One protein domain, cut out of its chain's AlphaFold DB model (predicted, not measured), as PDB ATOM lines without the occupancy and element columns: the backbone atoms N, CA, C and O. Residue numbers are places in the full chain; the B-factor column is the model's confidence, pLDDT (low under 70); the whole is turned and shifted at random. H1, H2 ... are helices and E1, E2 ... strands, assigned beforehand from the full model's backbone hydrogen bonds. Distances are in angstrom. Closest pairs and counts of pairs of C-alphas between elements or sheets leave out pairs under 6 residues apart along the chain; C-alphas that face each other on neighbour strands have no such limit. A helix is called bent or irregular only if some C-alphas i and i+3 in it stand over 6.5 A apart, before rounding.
ATOM      1  N   LEU A  46     -47.877  11.403   8.721       98.44
ATOM      2  CA  LEU A  46     -47.281  11.353   7.382       98.44
ATOM      3  C   LEU A  46     -48.101  10.515   6.389       98.44
ATOM      4  O   LEU A  46     -48.065  10.795   5.190       98.44
ATOM      5  N   ASN A  47     -48.882   9.528   6.853       98.31
ATOM      6  CA  ASN A  47     -49.561   8.557   5.979       98.31
ATOM      7  C   ASN A  47     -50.478   9.200   4.935       98.31
ATOM      8  O   ASN A  47     -50.623   8.671   3.836       98.31
ATOM      9  N   LYS A  48     -51.080  10.349   5.256       97.69
ATOM     10  CA  LYS A  48     -51.951  11.073   4.323       97.69
ATOM     11  C   LYS A  48     -51.197  11.557   3.073       97.69
ATOM     12  O   LYS A  48     -51.772  11.587   1.987       97.69
ATOM     13  N   PHE A  49     -49.904  11.855   3.202       98.56
ATOM     14  CA  PHE A  49     -49.054  12.328   2.108       98.56
ATOM     15  C   PHE A  49     -48.472  11.178   1.272       98.56
ATOM     16  O   PHE A  49     -48.318  11.337   0.065       98.56
ATOM     17  N   LEU A  50     -48.222  10.006   1.865       98.69
ATOM     18  CA  LEU A  50     -47.532   8.876   1.220       98.69
ATOM     19  C   LEU A  50     -48.254   8.315  -0.008       98.69
ATOM     20  O   LEU A  50     -49.470   8.161   0.008       98.69
ATOM     21  N   GLY A  51     -47.511   7.921  -1.036       98.56
ATOM     22  CA  GLY A  51     -48.040   7.395  -2.296       98.56
ATOM     23  C   GLY A  51     -48.028   8.430  -3.419       98.56
ATOM     24  O   GLY A  51     -47.420   9.494  -3.290       98.56
ATOM     25  N   THR A  52     -48.677   8.092  -4.531       98.69
ATOM     26  CA  THR A  52     -48.605   8.873  -5.769       98.69
ATOM     27  C   THR A  52     -49.725   9.903  -5.872       98.69
ATOM     28  O   THR A  52     -50.889   9.636  -5.567       98.69
ATOM     29  N   TRP A  53     -49.350  11.089  -6.330       98.75
ATOM     30  CA  TRP A  53     -50.214  12.224  -6.597       98.75
ATOM     31  C   TRP A  53     -49.965  12.723  -8.007       98.75
ATOM     32  O   TRP A  53     -48.829  12.717  -8.480       98.75
ATOM     33  N   LYS A  54     -51.026  13.179  -8.665       98.56
ATOM     34  CA  LYS A  54     -50.963  13.582 -10.063       98.56
ATOM     35  C   LYS A  54     -51.667  14.903 -10.301       98.56
ATOM     36  O   LYS A  54     -52.772  15.118  -9.810       98.56
ATOM     37  N   TYR A  55     -51.042  15.756 -11.091       98.31
ATOM     38  CA  TYR A  55     -51.632  16.954 -11.659       98.31
ATOM     39  C   TYR A  55     -51.637  16.834 -13.182       98.31
ATOM     40  O   TYR A  55     -50.638  16.439 -13.787       98.31
ATOM     41  N   GLU A  56     -52.765  17.173 -13.796       97.06
ATOM     42  CA  GLU A  56     -52.918  17.220 -15.246       97.06
ATOM     43  C   GLU A  56     -53.533  18.558 -15.646       97.06
ATOM     44  O   GLU A  56     -54.610  18.923 -15.173       97.06
ATOM     45  N   ASP A  57     -52.861  19.262 -16.551       95.06
ATOM     46  CA  ASP A  57     -53.375  20.458 -17.204       95.06
ATOM     47  C   ASP A  57     -53.458  20.215 -18.709       95.06
ATOM     48  O   ASP A  57     -52.458  20.229 -19.435       95.06
ATOM     49  N   THR A  58     -54.679  19.993 -19.188       91.06
ATOM     50  CA  THR A  58     -54.956  19.728 -20.603       91.06
ATOM     51  C   THR A  58     -54.747  20.955 -21.486       91.06
ATOM     52  O   THR A  58     -54.478  20.793 -22.674       91.06
ATOM     53  N   SER A  59     -54.824  22.169 -20.932       91.00
ATOM     54  CA  SER A  59     -54.634  23.405 -21.697       91.00
ATOM     55  C   SER A  59     -53.165  23.638 -22.057       91.00
ATOM     56  O   SER A  59     -52.866  24.092 -23.160       91.00
ATOM     57  N   ASN A  60     -52.257  23.242 -21.161       89.25
ATOM     58  CA  ASN A  60     -50.808  23.355 -21.334       89.25
ATOM     59  C   ASN A  60     -50.132  22.017 -21.687       89.25
ATOM     60  O   ASN A  60     -48.906  21.954 -21.785       89.25
ATOM     61  N   ASN A  61     -50.926  20.955 -21.883       94.69
ATOM     62  CA  ASN A  61     -50.470  19.587 -22.150       94.69
ATOM     63  C   ASN A  61     -49.371  19.142 -21.166       94.69
ATOM     64  O   ASN A  61     -48.319  18.626 -21.561       94.69
ATOM     65  N   LEU A  62     -49.608  19.417 -19.882       97.06
ATOM     66  CA  LEU A  62     -48.680  19.176 -18.788       97.06
ATOM     67  C   LEU A  62     -49.218  18.066 -17.892       97.06
ATOM     68  O   LEU A  62     -50.367  18.106 -17.455       97.06
ATOM     69  N   VAL A  63     -48.360  17.097 -17.587       98.06
ATOM     70  CA  VAL A  63     -48.625  16.055 -16.595       98.06
ATOM     71  C   VAL A  63     -47.481  16.047 -15.596       98.06
ATOM     72  O   VAL A  63     -46.316  15.896 -15.968       98.06
ATOM     73  N   PHE A  64     -47.828  16.192 -14.324       98.12
ATOM     74  CA  PHE A  64     -46.907  16.064 -13.211       98.12
ATOM     75  C   PHE A  64     -47.356  14.920 -12.308       98.12
ATOM     76  O   PHE A  64     -48.512  14.861 -11.899       98.12
ATOM     77  N   GLU A  65     -46.437  14.017 -11.994       98.44
ATOM     78  CA  GLU A  65     -46.655  12.916 -11.063       98.44
ATOM     79  C   GLU A  65     -45.555  12.924 -10.009       98.44
ATOM     80  O   GLU A  65     -44.383  13.100 -10.339       98.44
ATOM     81  N   ILE A  66     -45.925  12.736  -8.747       98.50
ATOM     82  CA  ILE A  66     -44.997  12.683  -7.620       98.50
ATOM     83  C   ILE A  66     -45.410  11.587  -6.649       98.50
ATOM     84  O   ILE A  66     -46.578  11.470  -6.283       98.50
ATOM     85  N   THR A  67     -44.443  10.795  -6.204       98.69
ATOM     86  CA  THR A  67     -44.621   9.758  -5.192       98.69
ATOM     87  C   THR A  67     -43.869  10.144  -3.932       98.69
ATOM     88  O   THR A  67     -42.645  10.284  -3.954       98.69
ATOM     89  N   PHE A  68     -44.598  10.257  -2.824       98.69
ATOM     90  CA  PHE A  68     -44.000  10.437  -1.505       98.69
ATOM     91  C   PHE A  68     -43.790   9.092  -0.819       98.69
ATOM     92  O   PHE A  68     -44.694   8.255  -0.772       98.69
ATOM     93  N   SER A  69     -42.607   8.913  -0.244       98.19
ATOM     94  CA  SER A  69     -42.259   7.784   0.619       98.19
ATOM     95  C   SER A  69     -41.842   8.294   1.993       98.19
ATOM     96  O   SER A  69     -41.523   9.469   2.155       98.19
ATOM     97  N   LYS A  70     -41.867   7.406   2.988       98.19
ATOM     98  CA  LYS A  70     -41.421   7.715   4.345       98.19
ATOM     99  C   LYS A  70     -39.983   7.245   4.524       98.19
ATOM    100  O   LYS A  70     -39.705   6.060   4.339       98.19
ATOM    101  N   LEU A  71     -39.106   8.154   4.925       97.62
ATOM    102  CA  LEU A  71     -37.797   7.828   5.472       97.62
ATOM    103  C   LEU A  71     -37.901   7.763   6.994       97.62
ATOM    104  O   LEU A  71     -38.668   8.506   7.603       97.62
ATOM    105  N   ILE A  72     -37.160   6.843   7.604       97.50
ATOM    106  CA  ILE A  72     -37.157   6.659   9.057       97.50
ATOM    107  C   ILE A  72     -35.809   7.057   9.631       97.50
ATOM    108  O   ILE A  72     -34.782   6.756   9.021       97.50
ATOM    109  N   ASN A  73     -35.811   7.665  10.816       95.12
ATOM    110  CA  ASN A  73     -34.591   7.944  11.580       95.12
ATOM    111  C   ASN A  73     -33.497   8.674  10.761       95.12
ATOM    112  O   ASN A  73     -32.340   8.250  10.740       95.12
ATOM    113  N   GLN A  74     -33.880   9.728  10.043       95.50
ATOM    114  CA  GLN A  74     -32.975  10.610   9.308       95.50
ATOM    115  C   GLN A  74     -32.268  11.557  10.270       95.50
ATOM    116  O   GLN A  74     -32.913  12.128  11.146       95.50
ATOM    117  N   GLU A  75     -30.952  11.687  10.125       93.31
ATOM    118  CA  GLU A  75     -30.125  12.560  10.960       93.31
ATOM    119  C   GLU A  75     -30.502  14.031  10.756       93.31
ATOM    120  O   GLU A  75     -30.618  14.503   9.628       93.31
ATOM    121  N   LEU A  85     -40.580  12.856   4.978       98.00
ATOM    122  CA  LEU A  85     -40.974  12.572   3.600       98.00
ATOM    123  C   LEU A  85     -39.758  12.612   2.672       98.00
ATOM    124  O   LEU A  85     -38.930  13.511   2.749       98.00
ATOM    125  N   SER A  86     -39.728  11.695   1.713       97.38
ATOM    126  CA  SER A  86     -38.904  11.790   0.507       97.38
ATOM    127  C   SER A  86     -39.791  11.779  -0.726       97.38
ATOM    128  O   SER A  86     -40.859  11.160  -0.707       97.38
ATOM    129  N   ALA A  87     -39.332  12.377  -1.822       97.62
ATOM    130  CA  ALA A  87     -40.107  12.447  -3.051       97.62
ATOM    131  C   ALA A  87     -39.316  12.009  -4.285       97.62
ATOM    132  O   ALA A  87     -38.140  12.331  -4.445       97.62
ATOM    133  N   GLN A  88     -40.011  11.336  -5.195       98.06
ATOM    134  CA  GLN A  88     -39.593  11.138  -6.581       98.06
ATOM    135  C   GLN A  88     -40.723  11.592  -7.487       98.06
ATOM    136  O   GLN A  88     -41.889  11.493  -7.114       98.06
ATOM    137  N   PHE A  89     -40.395  12.111  -8.659       98.00
ATOM    138  CA  PHE A  89     -41.374  12.735  -9.519       98.00
ATOM    139  C   PHE A  89     -41.003  12.677 -10.989       98.00
ATOM    140  O   PHE A  89     -39.858  12.443 -11.384       98.00
ATOM    141  N   LYS A  90     -42.010  12.935 -11.812       97.88
ATOM    142  CA  LYS A  90     -41.914  12.987 -13.257       97.88
ATOM    143  C   LYS A  90     -42.717  14.164 -13.787       97.88
ATOM    144  O   LYS A  90     -43.858  14.377 -13.387       97.88
ATOM    145  N   LEU A  91     -42.117  14.896 -14.720       97.62
ATOM    146  CA  LEU A  91     -42.750  15.999 -15.433       97.62
ATOM    147  C   LEU A  91     -42.748  15.710 -16.932       97.62
ATOM    148  O   LEU A  91     -41.694  15.480 -17.530       97.62
ATOM    149  N   ILE A  92     -43.927  15.769 -17.542       97.94
ATOM    150  CA  ILE A  92     -44.122  15.706 -18.989       97.94
ATOM    151  C   ILE A  92     -44.777  17.010 -19.436       97.94
ATOM    152  O   ILE A  92     -45.807  17.400 -18.894       97.94
ATOM    153  N   ILE A  93     -44.208  17.651 -20.455       97.31
ATOM    154  CA  ILE A  93     -44.774  18.839 -21.101       97.31
ATOM    155  C   ILE A  93     -44.851  18.562 -22.597       97.31
ATOM    156  O   ILE A  93     -43.862  18.156 -23.207       97.31
ATOM    157  N   ASN A  94     -46.021  18.768 -23.200       96.81
ATOM    158  CA  ASN A  94     -46.268  18.513 -24.621       96.81
ATOM    159  C   ASN A  94     -45.904  17.083 -25.068       96.81
ATOM    160  O   ASN A  94     -45.403  16.873 -26.171       96.81
ATOM    161  N   GLY A  95     -46.118  16.093 -24.196       95.50
ATOM    162  CA  GLY A  95     -45.756  14.694 -24.451       95.50
ATOM    163  C   GLY A  95     -44.254  14.382 -24.364       95.50
ATOM    164  O   GLY A  95     -43.869  13.232 -24.564       95.50
ATOM    165  N   VAL A  96     -43.407  15.365 -24.042       97.12
ATOM    166  CA  VAL A  96     -41.961  15.190 -23.856       97.12
ATOM    167  C   VAL A  96     -41.640  15.137 -22.365       97.12
ATOM    168  O   VAL A  96     -41.981  16.054 -21.616       97.12
ATOM    169  N   GLU A  97     -40.972  14.065 -21.939       96.94
ATOM    170  CA  GLU A  97     -40.441  13.933 -20.579       96.94
ATOM    171  C   GLU A  97     -39.350  14.986 -20.353       96.94
ATOM    172  O   GLU A  97     -38.302  14.946 -20.994       96.94
ATOM    173  N   GLN A  98     -39.620  15.938 -19.460       96.38
ATOM    174  CA  GLN A  98     -38.645  16.948 -19.048       96.38
ATOM    175  C   GLN A  98     -37.760  16.396 -17.936       96.38
ATOM    176  O   GLN A  98     -36.539  16.521 -17.976       96.38
ATOM    177  N   TYR A  99     -38.398  15.746 -16.959       96.44
ATOM    178  CA  TYR A  99     -37.756  15.229 -15.759       96.44
ATOM    179  C   TYR A  99     -38.358  13.889 -15.365       96.44
ATOM    180  O   TYR A  99     -39.569  13.693 -15.475       96.44
ATOM    181  N   ASN A 100     -37.521  12.992 -14.844       97.44
ATOM    182  CA  ASN A 100     -37.951  11.711 -14.302       97.44
ATOM    183  C   ASN A 100     -36.962  11.220 -13.243       97.44
ATOM    184  O   ASN A 100     -35.945  10.587 -13.552       97.44
ATOM    185  N   THR A 101     -37.276  11.512 -11.982       97.44
ATOM    186  CA  THR A 101     -36.420  11.160 -10.849       97.44
ATOM    187  C   THR A 101     -36.650   9.749 -10.306       97.44
ATOM    188  O   THR A 101     -35.924   9.296  -9.420       97.44
ATOM    189  N   TYR A 102     -37.594   9.000 -10.892       96.62
ATOM    190  CA  TYR A 102     -37.712   7.555 -10.675       96.62
ATOM    191  C   TYR A 102     -36.544   6.794 -11.311       96.62
ATOM    192  O   TYR A 102     -36.086   5.795 -10.762       96.62
ATOM    193  N   ASN A 103     -36.045   7.290 -12.448       94.75
ATOM    194  CA  ASN A 103     -34.944   6.675 -13.194       94.75
ATOM    195  C   ASN A 103     -33.601   7.392 -12.989       94.75
ATOM    196  O   ASN A 103     -32.551   6.778 -13.158       94.75
ATOM    197  N   THR A 104     -33.629   8.683 -12.646       93.06
ATOM    198  CA  THR A 104     -32.429   9.505 -12.438       93.06
ATOM    199  C   THR A 104     -32.473  10.145 -11.059       93.06
ATOM    200  O   THR A 104     -33.279  11.032 -10.809       93.06
ATOM    201  N   LEU A 105     -31.607   9.705 -10.151       89.12
ATOM    202  CA  LEU A 105     -31.625  10.181  -8.770       89.12
ATOM    203  C   LEU A 105     -31.435  11.707  -8.689       89.12
ATOM    204  O   LEU A 105     -30.507  12.246  -9.290       89.12
ATOM    205  N   CYS A 106     -32.282  12.380  -7.908       92.56
ATOM    206  CA  CYS A 106     -32.093  13.776  -7.523       92.56
ATOM    207  C   CYS A 106     -32.284  13.930  -6.012       92.56
ATOM    208  O   CYS A 106     -33.398  14.152  -5.540       92.56
ATOM    209  N   ASN A 107     -31.193  13.780  -5.260       87.12
ATOM    210  CA  ASN A 107     -31.227  13.826  -3.794       87.12
ATOM    211  C   ASN A 107     -31.604  15.213  -3.262       87.12
ATOM    212  O   ASN A 107     -32.324  15.313  -2.279       87.12
ATOM    213  N   ASP A 108     -31.187  16.267  -3.965       91.75
ATOM    214  CA  ASP A 108     -31.358  17.650  -3.516       91.75
ATOM    215  C   ASP A 108     -32.561  18.342  -4.181       91.75
ATOM    216  O   ASP A 108     -32.700  19.559  -4.111       91.75
ATOM    217  N   CYS A 109     -33.440  17.592  -4.858       95.12
ATOM    218  CA  CYS A 109     -34.654  18.157  -5.457       95.12
ATOM    219  C   CYS A 109     -35.805  18.298  -4.451       95.12
ATOM    220  O   CYS A 109     -36.735  19.055  -4.710       95.12
ATOM    221  N   PHE A 110     -35.789  17.567  -3.338       96.62
ATOM    222  CA  PHE A 110     -36.812  17.644  -2.297       96.62
ATOM    223  C   PHE A 110     -36.131  17.524  -0.937       96.62
ATOM    224  O   PHE A 110     -35.608  16.464  -0.609       96.62
ATOM    225  N   ILE A 111     -36.146  18.605  -0.161       96.12
ATOM    226  CA  ILE A 111     -35.573  18.639   1.187       96.12
ATOM    227  C   ILE A 111     -36.727  18.865   2.164       96.12
ATOM    228  O   ILE A 111     -37.324  19.946   2.144       96.12
ATOM    229  N   PRO A 112     -37.101  17.869   2.980       95.69
ATOM    230  CA  PRO A 112     -38.175  18.027   3.951       95.69
ATOM    231  C   PRO A 112     -37.805  19.083   5.004       95.69
ATOM    232  O   PRO A 112     -36.658  19.178   5.426       95.69
ATOM    233  N   LYS A 113     -38.792  19.880   5.432       94.38
ATOM    234  CA  LYS A 113     -38.697  20.729   6.635       94.38
ATOM    235  C   LYS A 113     -39.625  20.262   7.759       94.38
ATOM    236  O   LYS A 113     -39.488  20.717   8.887       94.38
ATOM    237  N   GLY A 114     -40.591  19.395   7.450       95.44
ATOM    238  CA  GLY A 114     -41.520  18.845   8.431       95.44
ATOM    239  C   GLY A 114     -42.817  19.643   8.576       95.44
ATOM    240  O   GLY A 114     -43.291  20.307   7.652       95.44
ATOM    241  N   PHE A 115     -43.417  19.543   9.761       95.69
ATOM    242  CA  PHE A 115     -44.663  20.218  10.127       95.69
ATOM    243  C   PHE A 115     -44.366  21.589  10.746       95.69
ATOM    244  O   PHE A 115     -44.645  21.791  11.918       95.69
ATOM    245  N   CYS A 116     -43.757  22.518  10.006       92.88
ATOM    246  CA  CYS A 116     -43.396  23.848  10.516       92.88
ATOM    247  C   CYS A 116     -44.315  24.954   9.979       92.88
ATOM    248  O   CYS A 116     -45.187  24.706   9.148       92.88
ATOM    249  N   SER A 117     -44.129  26.187  10.458       91.62
ATOM    250  CA  SER A 117     -44.903  27.336   9.982       91.62
ATOM    251  C   SER A 117     -44.536  27.641   8.535       91.62
ATOM    252  O   SER A 117     -43.384  27.448   8.140       91.62
ATOM    253  N   TYR A 118     -45.487  28.167   7.769       89.88
ATOM    254  CA  TYR A 118     -45.245  28.606   6.397       89.88
ATOM    255  C   TYR A 118     -45.477  30.107   6.262       89.88
ATOM    256  O   TYR A 118     -46.499  30.626   6.715       89.88
ATOM    257  N   GLU A 119     -44.528  30.800   5.640       85.12
ATOM    258  CA  GLU A 119     -44.553  32.249   5.501       85.12
ATOM    259  C   GLU A 119     -45.246  32.668   4.200       85.12
ATOM    260  O   GLU A 119     -44.806  32.389   3.079       85.12
ATOM    261  N   GLU A 120     -46.333  33.414   4.339       75.69
ATOM    262  CA  GLU A 120     -47.036  34.085   3.261       75.69
ATOM    263  C   GLU A 120     -46.582  35.547   3.172       75.69
ATOM    264  O   GLU A 120     -47.175  36.436   3.770       75.69
ATOM    265  N   GLY A 121     -45.483  35.801   2.449       66.25
ATOM    266  CA  GLY A 121     -45.083  37.169   2.101       66.25
ATOM    267  C   GLY A 121     -46.113  37.858   1.194       66.25
ATOM    268  O   GLY A 121     -46.489  37.299   0.160       66.25
ATOM    269  N   PHE A 122     -46.546  39.063   1.576       60.00
ATOM    270  CA  PHE A 122     -47.423  39.943   0.791       60.00
ATOM    271  C   PHE A 122     -46.675  41.184   0.273       60.00
ATOM    272  O   PHE A 122     -45.608  41.529   0.771       60.00
ATOM    273  N   GLU A 123     -47.258  41.885  -0.711       52.81
ATOM    274  CA  GLU A 123     -46.679  43.069  -1.389       52.81
ATOM    275  C   GLU A 123     -46.343  44.263  -0.464       52.81
ATOM    276  O   GLU A 123     -45.697  45.207  -0.914       52.81
ATOM    277  N   ASN A 124     -46.731  44.228   0.816       62.19
ATOM    278  CA  ASN A 124     -46.586  45.342   1.764       62.19
ATOM    279  C   ASN A 124     -45.610  45.062   2.925       62.19
ATOM    280  O   ASN A 124     -45.727  45.703   3.965       62.19
ATOM    281  N   ASP A 125     -44.695  44.097   2.785       62.59
ATOM    282  CA  ASP A 125     -43.741  43.678   3.835       62.59
ATOM    283  C   ASP A 125     -44.393  43.160   5.143       62.59
ATOM    284  O   ASP A 125     -43.712  42.946   6.147       62.59
ATOM    285  N   GLU A 126     -45.709  42.913   5.147       72.31
ATOM    286  CA  GLU A 126     -46.386  42.198   6.230       72.31
ATOM    287  C   GLU A 126     -46.335  40.691   5.966       72.31
ATOM    288  O   GLU A 126     -46.861  40.185   4.971       72.31
ATOM    289  N   PHE A 127     -45.686  39.976   6.882       72.38
ATOM    290  CA  PHE A 127     -45.618  38.523   6.871       72.38
ATOM    291  C   PHE A 127     -46.843  37.948   7.572       72.38
ATOM    292  O   PHE A 127     -47.062  38.200   8.760       72.38
ATOM    293  N   VAL A 128     -47.625  37.149   6.850       81.06
ATOM    294  CA  VAL A 128     -48.662  36.311   7.458       81.06
ATOM    295  C   VAL A 128     -48.109  34.903   7.573       81.06
ATOM    296  O   VAL A 128     -47.608  34.342   6.604       81.06
ATOM    297  N   TYR A 129     -48.206  34.321   8.759       85.25
ATOM    298  CA  TYR A 129     -47.768  32.952   8.991       85.25
ATOM    299  C   TYR A 129     -48.975  32.025   9.004       85.25
ATOM    300  O   TYR A 129     -49.983  32.296   9.660       85.25
ATOM    301  N   THR A 130     -48.864  30.910   8.287       87.94
ATOM    302  CA  THR A 130     -49.746  29.766   8.504       87.94
ATOM    303  C   THR A 130     -49.182  28.956   9.661       87.94
ATOM    304  O   THR A 130     -48.052  28.464   9.582       87.94
ATOM    305  N   GLU A 131     -49.971  28.823  10.726       90.88
ATOM    306  CA  GLU A 131     -49.591  28.028  11.890       90.88
ATOM    307  C   GLU A 131     -49.401  26.545  11.520       90.88
ATOM    308  O   GLU A 131     -50.169  25.991  10.711       90.88
ATOM    309  N   PRO A 132     -48.414  25.873  12.131       92.81
ATOM    310  CA  PRO A 132     -48.184  24.449  11.948       92.81
ATOM    311  C   PRO A 132     -49.426  23.622  12.251       92.81
ATOM    312  O   PRO A 132     -50.130  23.829  13.240       92.81
ATOM    313  N   ASN A 133     -49.693  22.637  11.401       95.00
ATOM    314  CA  ASN A 133     -50.752  21.672  11.629       95.00
ATOM    315  C   ASN A 133     -50.477  20.391  10.844       95.00
ATOM    316  O   ASN A 133     -49.773  20.390   9.841       95.00
ATOM    317  N   VAL A 134     -51.105  19.293  11.254       96.88
ATOM    318  CA  VAL A 134     -50.851  17.967  10.675       96.88
ATOM    319  C   VAL A 134     -51.317  17.805   9.221       96.88
ATOM    320  O   VAL A 134     -51.073  16.753   8.633       96.88
ATOM    321  N   ASN A 135     -52.046  18.765   8.648       97.44
ATOM    322  CA  ASN A 135     -52.454  18.742   7.239       97.44
ATOM    323  C   ASN A 135     -51.540  19.592   6.350       97.44
ATOM    324  O   ASN A 135     -51.694  19.521   5.135       97.44
ATOM    325  N   MET A 136     -50.591  20.334   6.922       97.00
ATOM    326  CA  MET A 136     -49.606  21.124   6.197       97.00
ATOM    327  C   MET A 136     -48.213  20.526   6.395       97.00
ATOM    328  O   MET A 136     -47.777  20.331   7.525       97.00
ATOM    329  N   TYR A 137     -47.510  20.253   5.302       97.88
ATOM    330  CA  TYR A 137     -46.117  19.816   5.325       97.88
ATOM    331  C   TYR A 137     -45.280  20.772   4.483       97.88
ATOM    332  O   TYR A 137     -45.675  21.124   3.369       97.88
ATOM    333  N   VAL A 138     -44.138  21.199   5.013       97.06
ATOM    334  CA  VAL A 138     -43.254  22.156   4.348       97.06
ATOM    335  C   VAL A 138     -41.984  21.445   3.889       97.06
ATOM    336  O   VAL A 138     -41.461  20.548   4.557       97.06
ATOM    337  N   ALA A 139     -41.491  21.835   2.723       96.56
ATOM    338  CA  ALA A 139     -40.246  21.356   2.153       96.56
ATOM    339  C   ALA A 139     -39.578  22.470   1.343       96.56
ATOM    340  O   ALA A 139     -40.186  23.481   1.006       96.56
ATOM    341  N   ASN A 140     -38.320  22.276   0.985       94.81
ATOM    342  CA  ASN A 140     -37.746  22.923  -0.179       94.81
ATOM    343  C   ASN A 140     -37.885  21.977  -1.382       94.81
ATOM    344  O   ASN A 140     -37.743  20.762  -1.242       94.81
ATOM    345  N   PHE A 141     -38.135  22.523  -2.568       94.56
ATOM    346  CA  PHE A 141     -38.262  21.761  -3.802       94.56
ATOM    347  C   PHE A 141     -37.598  22.454  -4.990       94.56
ATOM    348  O   PHE A 141     -37.856  23.628  -5.241       94.56
ATOM    349  N   ALA A 142     -36.824  21.699  -5.771       92.81
ATOM    350  CA  ALA A 142     -36.228  22.139  -7.024       92.81
ATOM    351  C   ALA A 142     -36.437  21.143  -8.163       92.81
ATOM    352  O   ALA A 142     -36.517  19.933  -7.964       92.81
ATOM    353  N   GLU A 143     -36.479  21.666  -9.387       93.38
ATOM    354  CA  GLU A 143     -36.381  20.842 -10.587       93.38
ATOM    355  C   GLU A 143     -34.948  20.334 -10.795       93.38
ATOM    356  O   GLU A 143     -33.988  21.015 -10.412       93.38
ATOM    357  N   PRO A 144     -34.771  19.188 -11.475       92.38
ATOM    358  CA  PRO A 144     -33.451  18.749 -11.896       92.38
ATOM    359  C   PRO A 144     -32.756  19.829 -12.740       92.38
ATOM    360  O   PRO A 144     -33.395  20.490 -13.562       92.38
ATOM    361  N   ASN A 145     -31.436  19.965 -12.576       89.12
ATOM    362  CA  ASN A 145     -30.525  20.959 -13.175       89.12
ATOM    363  C   ASN A 145     -30.498  22.334 -12.488       89.12
ATOM    364  O   ASN A 145     -29.611  23.156 -12.770       89.12
ATOM    365  N   ILE A 146     -31.459  22.611 -11.608       88.19
ATOM    366  CA  ILE A 146     -31.508  23.838 -10.811       88.19
ATOM    367  C   ILE A 146     -31.522  23.546  -9.306       88.19
ATOM    368  O   ILE A 146     -31.815  24.441  -8.516       88.19
ATOM    369  N   GLU A 147     -31.121  22.338  -8.902       88.12
ATOM    370  CA  GLU A 147     -31.071  21.868  -7.513       88.12
ATOM    371  C   GLU A 147     -30.232  22.769  -6.601       88.12
ATOM    372  O   GLU A 147     -30.558  22.949  -5.435       88.12
ATOM    373  N   ARG A 148     -29.229  23.473  -7.143       86.19
ATOM    374  CA  ARG A 148     -28.467  24.494  -6.397       86.19
ATOM    375  C   ARG A 148     -29.328  25.624  -5.811       86.19
ATOM    376  O   ARG A 148     -28.855  26.355  -4.946       86.19
ATOM    377  N   TYR A 149     -30.555  25.801  -6.301       84.56
ATOM    378  CA  TYR A 149     -31.522  26.783  -5.806       84.56
ATOM    379  C   TYR A 149     -32.614  26.162  -4.932       84.56
ATOM    380  O   TYR A 149     -33.556  26.869  -4.581       84.56
ATOM    381  N   VAL A 150     -32.517  24.881  -4.554       89.06
ATOM    382  CA  VAL A 150     -33.525  24.221  -3.709       89.06
ATOM    383  C   VAL A 150     -33.762  24.999  -2.420       89.06
ATOM    384  O   VAL A 150     -34.897  25.341  -2.119       89.06
ATOM    385  N   LEU A 151     -32.708  25.446  -1.739       87.50
ATOM    386  CA  LEU A 151     -32.826  26.241  -0.510       87.50
ATOM    387  C   LEU A 151     -33.430  27.639  -0.725       87.50
ATOM    388  O   LEU A 151     -33.782  28.310   0.237       87.50
ATOM    389  N   SER A 152     -33.545  28.091  -1.976       84.06
ATOM    390  CA  SER A 152     -34.240  29.329  -2.352       84.06
ATOM    391  C   SER A 152     -35.715  29.104  -2.692       84.06
ATOM    392  O   SER A 152     -36.373  30.034  -3.155       84.06
ATOM    393  N   SER A 153     -36.223  27.883  -2.531       88.62
ATOM    394  CA  SER A 153     -37.642  27.564  -2.669       88.62
ATOM    395  C   SER A 153     -38.321  27.407  -1.311       88.62
ATOM    396  O   SER A 153     -37.653  27.143  -0.316       88.62
ATOM    397  N   ASP A 154     -39.638  27.524  -1.265       90.38
ATOM    398  CA  ASP A 154     -40.451  27.178  -0.109       90.38
ATOM    399  C   ASP A 154     -41.744  26.528  -0.601       90.38
ATOM    400  O   ASP A 154     -42.631  27.187  -1.149       90.38
ATOM    401  N   LEU A 155     -41.800  25.206  -0.474       94.50
ATOM    402  CA  LEU A 155     -42.920  24.379  -0.879       94.50
ATOM    403  C   LEU A 155     -43.816  24.120   0.327       94.50
ATOM    404  O   LEU A 155     -43.412  23.472   1.289       94.50
ATOM    405  N   LYS A 156     -45.072  24.543   0.214       96.56
ATOM    406  CA  LYS A 156     -46.169  24.147   1.089       96.56
ATOM    407  C   LYS A 156     -47.025  23.077   0.414       96.56
ATOM    408  O   LYS A 156     -47.495  23.257  -0.712       96.56
ATOM    409  N   LEU A 157     -47.251  21.982   1.138       98.19
ATOM    410  CA  LEU A 157     -48.166  20.901   0.787       98.19
ATOM    411  C   LEU A 157     -49.336  20.886   1.769       98.19
ATOM    412  O   LEU A 157     -49.127  20.648   2.956       98.19
ATOM    413  N   GLU A 158     -50.564  21.078   1.290       98.00
ATOM    414  CA  GLU A 158     -51.767  21.001   2.129       98.00
ATOM    415  C   GLU A 158     -52.650  19.824   1.719       98.00
ATOM    416  O   GLU A 158     -53.169  19.764   0.603       98.00
ATOM    417  N   TYR A 159     -52.833  18.874   2.631       98.38
ATOM    418  CA  TYR A 159     -53.716  17.733   2.432       98.38
ATOM    419  C   TYR A 159     -55.174  18.125   2.678       98.38
ATOM    420  O   TYR A 159     -55.531  18.600   3.759       98.38
ATOM    421  N   GLN A 160     -56.037  17.842   1.704       97.12
ATOM    422  CA  GLN A 160     -57.476  18.060   1.793       97.12
ATOM    423  C   GLN A 160     -58.236  16.779   1.445       97.12
ATOM    424  O   GLN A 160     -57.928  16.076   0.482       97.12
ATOM    425  N   PHE A 161     -59.262  16.473   2.236       93.94
ATOM    426  CA  PHE A 161     -60.129  15.325   2.009       93.94
ATOM    427  C   PHE A 161     -61.577  15.672   2.323       93.94
ATOM    428  O   PHE A 161     -61.886  16.191   3.395       93.94
ATOM    429  N   SER A 162     -62.455  15.294   1.400       91.44
ATOM    430  CA  SER A 162     -63.902  15.390   1.542       91.44
ATOM    431  C   SER A 162     -64.513  14.052   1.155       91.44
ATOM    432  O   SER A 162     -64.150  13.467   0.134       91.44
ATOM    433  N   LEU A 163     -65.454  13.561   1.963       91.00
ATOM    434  CA  LEU A 163     -66.128  12.295   1.691       91.00
ATOM    435  C   LEU A 163     -66.789  12.330   0.302       91.00
ATOM    436  O   LEU A 163     -67.548  13.246  -0.004       91.00
ATOM    437  N   GLY A 164     -66.505  11.325  -0.528       89.31
ATOM    438  CA  GLY A 164     -67.041  11.228  -1.891       89.31
ATOM    439  C   GLY A 164     -66.248  11.989  -2.960       89.31
ATOM    440  O   GLY A 164     -66.652  11.977  -4.116       89.31
ATOM    441  N   SER A 165     -65.123  12.617  -2.607       91.62
ATOM    442  CA  SER A 165     -64.155  13.193  -3.550       91.62
ATOM    443  C   SER A 165     -62.786  12.529  -3.379       91.62
ATOM    444  O   SER A 165     -62.474  12.056  -2.281       91.62
ATOM    445  N   PRO A 166     -61.954  12.462  -4.434       94.31
ATOM    446  CA  PRO A 166     -60.582  12.006  -4.268       94.31
ATOM    447  C   PRO A 166     -59.826  12.974  -3.351       94.31
ATOM    448  O   PRO A 166     -60.097  14.177  -3.348       94.31
ATOM    449  N   ALA A 167     -58.884  12.448  -2.566       97.69
ATOM    450  CA  ALA A 167     -58.020  13.293  -1.752       97.69
ATOM    451  C   ALA A 167     -57.220  14.242  -2.653       97.69
ATOM    452  O   ALA A 167     -56.795  13.866  -3.753       97.69
ATOM    453  N   GLN A 168     -57.020  15.459  -2.161       98.31
ATOM    454  CA  GLN A 168     -56.306  16.523  -2.847       98.31
ATOM    455  C   GLN A 168     -55.062  16.910  -2.057       98.31
ATOM    456  O   GLN A 168     -55.063  16.912  -0.825       98.31
ATOM    457  N   LEU A 169     -54.006  17.247  -2.786       98.50
ATOM    458  CA  LEU A 169     -52.806  17.854  -2.241       98.50
ATOM    459  C   LEU A 169     -52.626  19.203  -2.921       98.50
ATOM    460  O   LEU A 169     -52.332  19.269  -4.117       98.50
ATOM    461  N   ILE A 170     -52.848  20.274  -2.167       98.19
ATOM    462  CA  ILE A 170     -52.613  21.629  -2.648       98.19
ATOM    463  C   ILE A 170     -51.115  21.877  -2.567       98.19
ATOM    464  O   ILE A 170     -50.519  21.843  -1.493       98.19
ATOM    465  N   TRP A 171     -50.510  22.089  -3.723       97.44
ATOM    466  CA  TRP A 171     -49.098  22.378  -3.886       97.44
ATOM    467  C   TRP A 171     -48.934  23.865  -4.134       97.44
ATOM    468  O   TRP A 171     -49.463  24.383  -5.117       97.44
ATOM    469  N   THR A 172     -48.187  24.531  -3.262       95.00
ATOM    470  CA  THR A 172     -47.831  25.947  -3.389       95.00
ATOM    471  C   THR A 172     -46.327  26.071  -3.230       95.00
ATOM    472  O   THR A 172     -45.816  25.918  -2.127       95.00
ATOM    473  N   ASN A 173     -45.607  26.331  -4.318       91.12
ATOM    474  CA  ASN A 173     -44.167  26.545  -4.292       91.12
ATOM    475  C   ASN A 173     -43.848  28.021  -4.514       91.12
ATOM    476  O   ASN A 173     -44.301  28.634  -5.482       91.12
ATOM    477  N   LYS A 174     -43.024  28.582  -3.640       86.31
ATOM    478  CA  LYS A 174     -42.384  29.879  -3.839       86.31
ATOM    479  C   LYS A 174     -40.949  29.635  -4.217       86.31
ATOM    480  O   LYS A 174     -40.283  28.847  -3.570       86.31
ATOM    481  N   THR A 175     -40.444  30.304  -5.238       77.00
ATOM    482  CA  THR A 175     -39.055  30.119  -5.656       77.00
ATOM    483  C   THR A 175     -38.374  31.463  -5.804       77.00
ATOM    484  O   THR A 175     -38.989  32.468  -6.171       77.00
ATOM    485  N   GLY A 176     -37.077  31.479  -5.497       61.53
ATOM    486  CA  GLY A 176     -36.210  32.603  -5.786       61.53
ATOM    487  C   GLY A 176     -36.306  32.949  -7.267       61.53
ATOM    488  O   GLY A 176     -35.951  32.162  -8.144       61.53
ATOM    489  N   THR A 177     -36.801  34.143  -7.551       58.75
ATOM    490  CA  THR A 177     -36.900  34.656  -8.910       58.75
ATOM    491  C   THR A 177     -35.564  35.257  -9.322       58.75
ATOM    492  O   THR A 177     -34.965  36.052  -8.593       58.75
ATOM    493  N   VAL A 178     -35.072  34.914 -10.514       54.78
ATOM    494  CA  VAL A 178     -33.870  35.572 -11.038       54.78
ATOM    495  C   VAL A 178     -34.273  36.951 -11.540       54.78
ATOM    496  O   VAL A 178     -35.146  37.074 -12.402       54.78
ATOM    497  N   LYS A 179     -33.620  37.999 -11.028       52.09
ATOM    498  CA  LYS A 179     -33.777  39.352 -11.563       52.09
ATOM    499  C   LYS A 179     -33.069  39.439 -12.911       52.09
ATOM    500  O   LYS A 179     -31.841  39.402 -12.994       52.09
ATOM    501  N   ARG A 180     -33.832  39.582 -13.989       50.88
ATOM    502  CA  ARG A 180     -33.278  39.819 -15.321       50.88
ATOM    503  C   ARG A 180     -32.644  41.210 -15.351       50.88
ATOM    504  O   ARG A 180     -33.351  42.212 -15.312       50.88
ATOM    505  N   ILE A 181     -31.314  41.274 -15.453       55.09
ATOM    506  CA  ILE A 181     -30.530  42.527 -15.375       55.09
ATOM    507  C   ILE A 181     -31.026  43.586 -16.375       55.09
ATOM    508  O   ILE A 181     -31.065  44.767 -16.054       55.09
ATOM    509  N   ALA A 182     -31.462  43.161 -17.564       58.78
ATOM    510  CA  ALA A 182     -31.911  44.066 -18.620       58.78
ATOM    511  C   ALA A 182     -33.306  44.682 -18.394       58.78
ATOM    512  O   ALA A 182     -33.579  45.748 -18.934       58.78
ATOM    513  N   THR A 183     -34.199  44.022 -17.646       59.25
ATOM    514  CA  THR A 183     -35.607  44.453 -17.503       59.25
ATOM    515  C   THR A 183     -36.038  44.667 -16.055       59.25
ATOM    516  O   THR A 183     -37.144  45.134 -15.812       59.25
ATOM    517  N   GLY A 184     -35.200  44.296 -15.085       58.31
ATOM    518  CA  GLY A 184     -35.547  44.294 -13.666       58.31
ATOM    519  C   GLY A 184     -36.617  43.269 -13.281       58.31
ATOM    520  O   GLY A 184     -36.995  43.229 -12.115       58.31
ATOM    521  N   GLN A 185     -37.094  42.443 -14.220       53.75
ATOM    522  CA  GLN A 185     -38.166  41.481 -13.977       53.75
ATOM    523  C   GLN A 185     -37.661  40.247 -13.237       53.75
ATOM    524  O   GLN A 185     -36.614  39.690 -13.562       53.75
ATOM    525  N   HIS A 186     -38.467  39.809 -12.284       59.75
ATOM    526  CA  HIS A 186     -38.319  38.566 -11.551       59.75
ATOM    527  C   HIS A 186     -38.890  37.425 -12.404       59.75
ATOM    528  O   HIS A 186     -40.084  37.416 -12.695       59.75
ATOM    529  N   MET A 187     -38.043  36.501 -12.869       63.25
ATOM    530  CA  MET A 187     -38.487  35.366 -13.687       63.25
ATOM    531  C   MET A 187     -38.501  34.079 -12.868       63.25
ATOM    532  O   MET A 187     -37.510  33.756 -12.207       63.25
ATOM    533  N   ASN A 188     -39.611  33.343 -12.952       74.06
ATOM    534  CA  ASN A 188     -39.665  31.956 -12.512       74.06
ATOM    535  C   ASN A 188     -38.783  31.114 -13.445       74.06
ATOM    536  O   ASN A 188     -38.953  31.160 -14.663       74.06
ATOM    537  N   VAL A 189     -37.825  30.387 -12.875       79.81
ATOM    538  CA  VAL A 189     -36.912  29.507 -13.623       79.81
ATOM    539  C   VAL A 189     -37.409  28.064 -13.708       79.81
ATOM    540  O   VAL A 189     -36.785  27.252 -14.381       79.81
ATOM    541  N   TYR A 190     -38.518  27.759 -13.036       87.62
ATOM    542  CA  TYR A 190     -39.145  26.445 -13.020       87.62
ATOM    543  C   TYR A 190     -40.054  26.292 -14.239       87.62
ATOM    544  O   TYR A 190     -40.793  27.211 -14.603       87.62
ATOM    545  N   GLN A 191     -40.010  25.116 -14.851       89.94
ATOM    546  CA  GLN A 191     -40.961  24.669 -15.862       89.94
ATOM    547  C   GLN A 191     -42.311  24.259 -15.252       89.94
ATOM    548  O   GLN A 191     -43.346  24.334 -15.912       89.94
ATOM    549  N   MET A 192     -42.308  23.809 -13.999       89.75
ATOM    550  CA  MET A 192     -43.486  23.356 -13.273       89.75
ATOM    551  C   MET A 192     -44.333  24.545 -12.810       89.75
ATOM    552  O   MET A 192     -43.783  25.571 -12.392       89.75
ATOM    553  N   PRO A 193     -45.672  24.422 -12.813       91.12
ATOM    554  CA  PRO A 193     -46.528  25.419 -12.196       91.12
ATOM    555  C   PRO A 193     -46.202  25.564 -10.708       91.12
ATOM    556  O   PRO A 193     -46.008  24.583  -9.992       91.12
ATOM    557  N   MET A 194     -46.175  26.806 -10.228       90.31
ATOM    558  CA  MET A 194     -45.945  27.092  -8.808       90.31
ATOM    559  C   MET A 194     -47.127  26.669  -7.936       90.31
ATOM    560  O   MET A 194     -46.931  26.301  -6.784       90.31
ATOM    561  N   ASN A 195     -48.340  26.675  -8.493       94.19
ATOM    562  CA  ASN A 195     -49.558  26.281  -7.799       94.19
ATOM    563  C   ASN A 195     -50.225  25.131  -8.551       94.19
ATOM    564  O   ASN A 195     -50.512  25.265  -9.742       94.19
ATOM    565  N   MET A 196     -50.475  24.017  -7.867       96.56
ATOM    566  CA  MET A 196     -51.134  22.837  -8.431       96.56
ATOM    567  C   MET A 196     -52.096  22.229  -7.412       96.56
ATOM    568  O   MET A 196     -51.863  22.279  -6.207       96.56
ATOM    569  N   VAL A 197     -53.164  21.604  -7.902       98.00
ATOM    570  CA  VAL A 197     -54.024  20.733  -7.091       98.00
ATOM    571  C   VAL A 197     -53.799  19.317  -7.577       98.00
ATOM    572  O   VAL A 197     -54.291  18.940  -8.641       98.00
ATOM    573  N   LEU A 198     -53.013  18.546  -6.831       98.44
ATOM    574  CA  LEU A 198     -52.754  17.162  -7.184       98.44
ATOM    575  C   LEU A 198     -53.849  16.259  -6.632       98.44
ATOM    576  O   LEU A 198     -54.348  16.456  -5.525       98.44
ATOM    577  N   ILE A 199     -54.177  15.227  -7.397       98.31
ATOM    578  CA  ILE A 199     -55.181  14.227  -7.066       98.31
ATOM    579  C   ILE A 199     -54.481  12.920  -6.722       98.31
ATOM    580  O   ILE A 199     -53.579  12.474  -7.443       98.31
ATOM    581  N   LYS A 200     -54.893  12.297  -5.617       97.69
ATOM    582  CA  LYS A 200     -54.379  10.986  -5.210       97.69
ATOM    583  C   LYS A 200     -54.677   9.931  -6.279       97.69
ATOM    584  O   LYS A 200     -55.792   9.914  -6.800       97.69
ATOM    585  N   GLN A 201     -53.688   9.094  -6.597       96.25
ATOM    586  CA  GLN A 201     -53.825   7.970  -7.535       96.25
ATOM    587  C   GLN A 201     -54.184   6.663  -6.825       96.25
ATOM    588  O   GLN A 201     -53.759   6.492  -5.658       96.25
TER     589      GLN A 201
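This is residues 46 to 75 and 85 to 201 of the 201 residues of an uncharacterized protein of Ichthyenterobacterium magnum (UniProt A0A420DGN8). One large sheet of nine strands is curled into a nearly closed, loosely formed barrel; E3 comes near E5 at its seam, and E4 runs beside E3 at that edge. The hairpin of E6 and E7 lies off the barrel, the short helix H1 packs by the end of E8, and a long loop within residues 176 to 194 reaches away from it. The printed part has 147 residues, with eleven named strands and one named helix in the order E1 to E8, H1, E9 to E11, mostly strand. The sheet's order is E4, E3, E2, E1, E11, E10, E9, E8, E5, all antiparallel. The whole is compact, with a radius of gyration of the C-alphas of 15.7 A and spans of 48 by 40 by 36 A.

Start at E2, residues 62 to 75, which bends by 83 degrees at residue 72. It forms a hairpin with E1, residues 51 to 57; look for N 53 and O 66, 2.8 A apart. Its other neighbour is E3, residues 85 to 93, with N 67 and O 88 at 2.8 A. E3 and edge strand E4, residues 96 to 100, form a hairpin, with N 91 and O 99 at 2.9 A. E1 also neighbours E11, residues 195 to 200, with N 199 and O 54 at 2.8 A. E9, residues 153 to 160, E10, residues 168 to 175, and E11 make a meander, each strand the antiparallel neighbour of the one before; N 154 and O 174 are at 2.7 A, N 171 and O 196 at 2.8 A. E8, residues 136 to 141, follows across the sheet, with N 155 and O 139 at 2.8 A, then edge strand E5, residues 110 to 114, with N 140 and O 111 at 2.8 A. The sheet is folded, bent back on itself with E2 as the hinge: E4 and E3 face the other six strands. The closest C-alphas of E3 and E5, Leu 85 and Pro 112, are 6.1 A apart. H1, residues 147 to 152, is on the sheet at a height of 5.1 A, but over none of its strands, only just: 2 of its C-alphas fall on E8. It is irregular, C-alphas 148 and 151 being 7.5 A apart; 0 of 2 O i to N i+4 pairs and 2 of 3 O i to N i+3 pairs are within hydrogen-bond range. E6, residues 118 to 121, and E7, residues 127 to 130, form a hairpin, with N 120 and O 128 at 2.8 A; E7 is apart from E8 and E9.

Find C-alpha 51 at (-48.040, 7.395, -2.296), where E1 begins its 20.5 A. E2 spans 35.7 A, E3 25.8 A, E9 22.4 A and E10 22.1 A. E11 ends at C-alpha 200, (-54.379, 10.986, -5.210).

The C-alphas farthest apart, Leu 163 and Ala 182, are 50.9 A apart. Residues 76 to 84 are not printed, and C-alphas 75 and 85 are 13.1 A apart across this cut. The link E10 to E11 is long, with 19 residues. In this predicted model pLDDT is under 70 at residues 121 to 125 and 176 to 187.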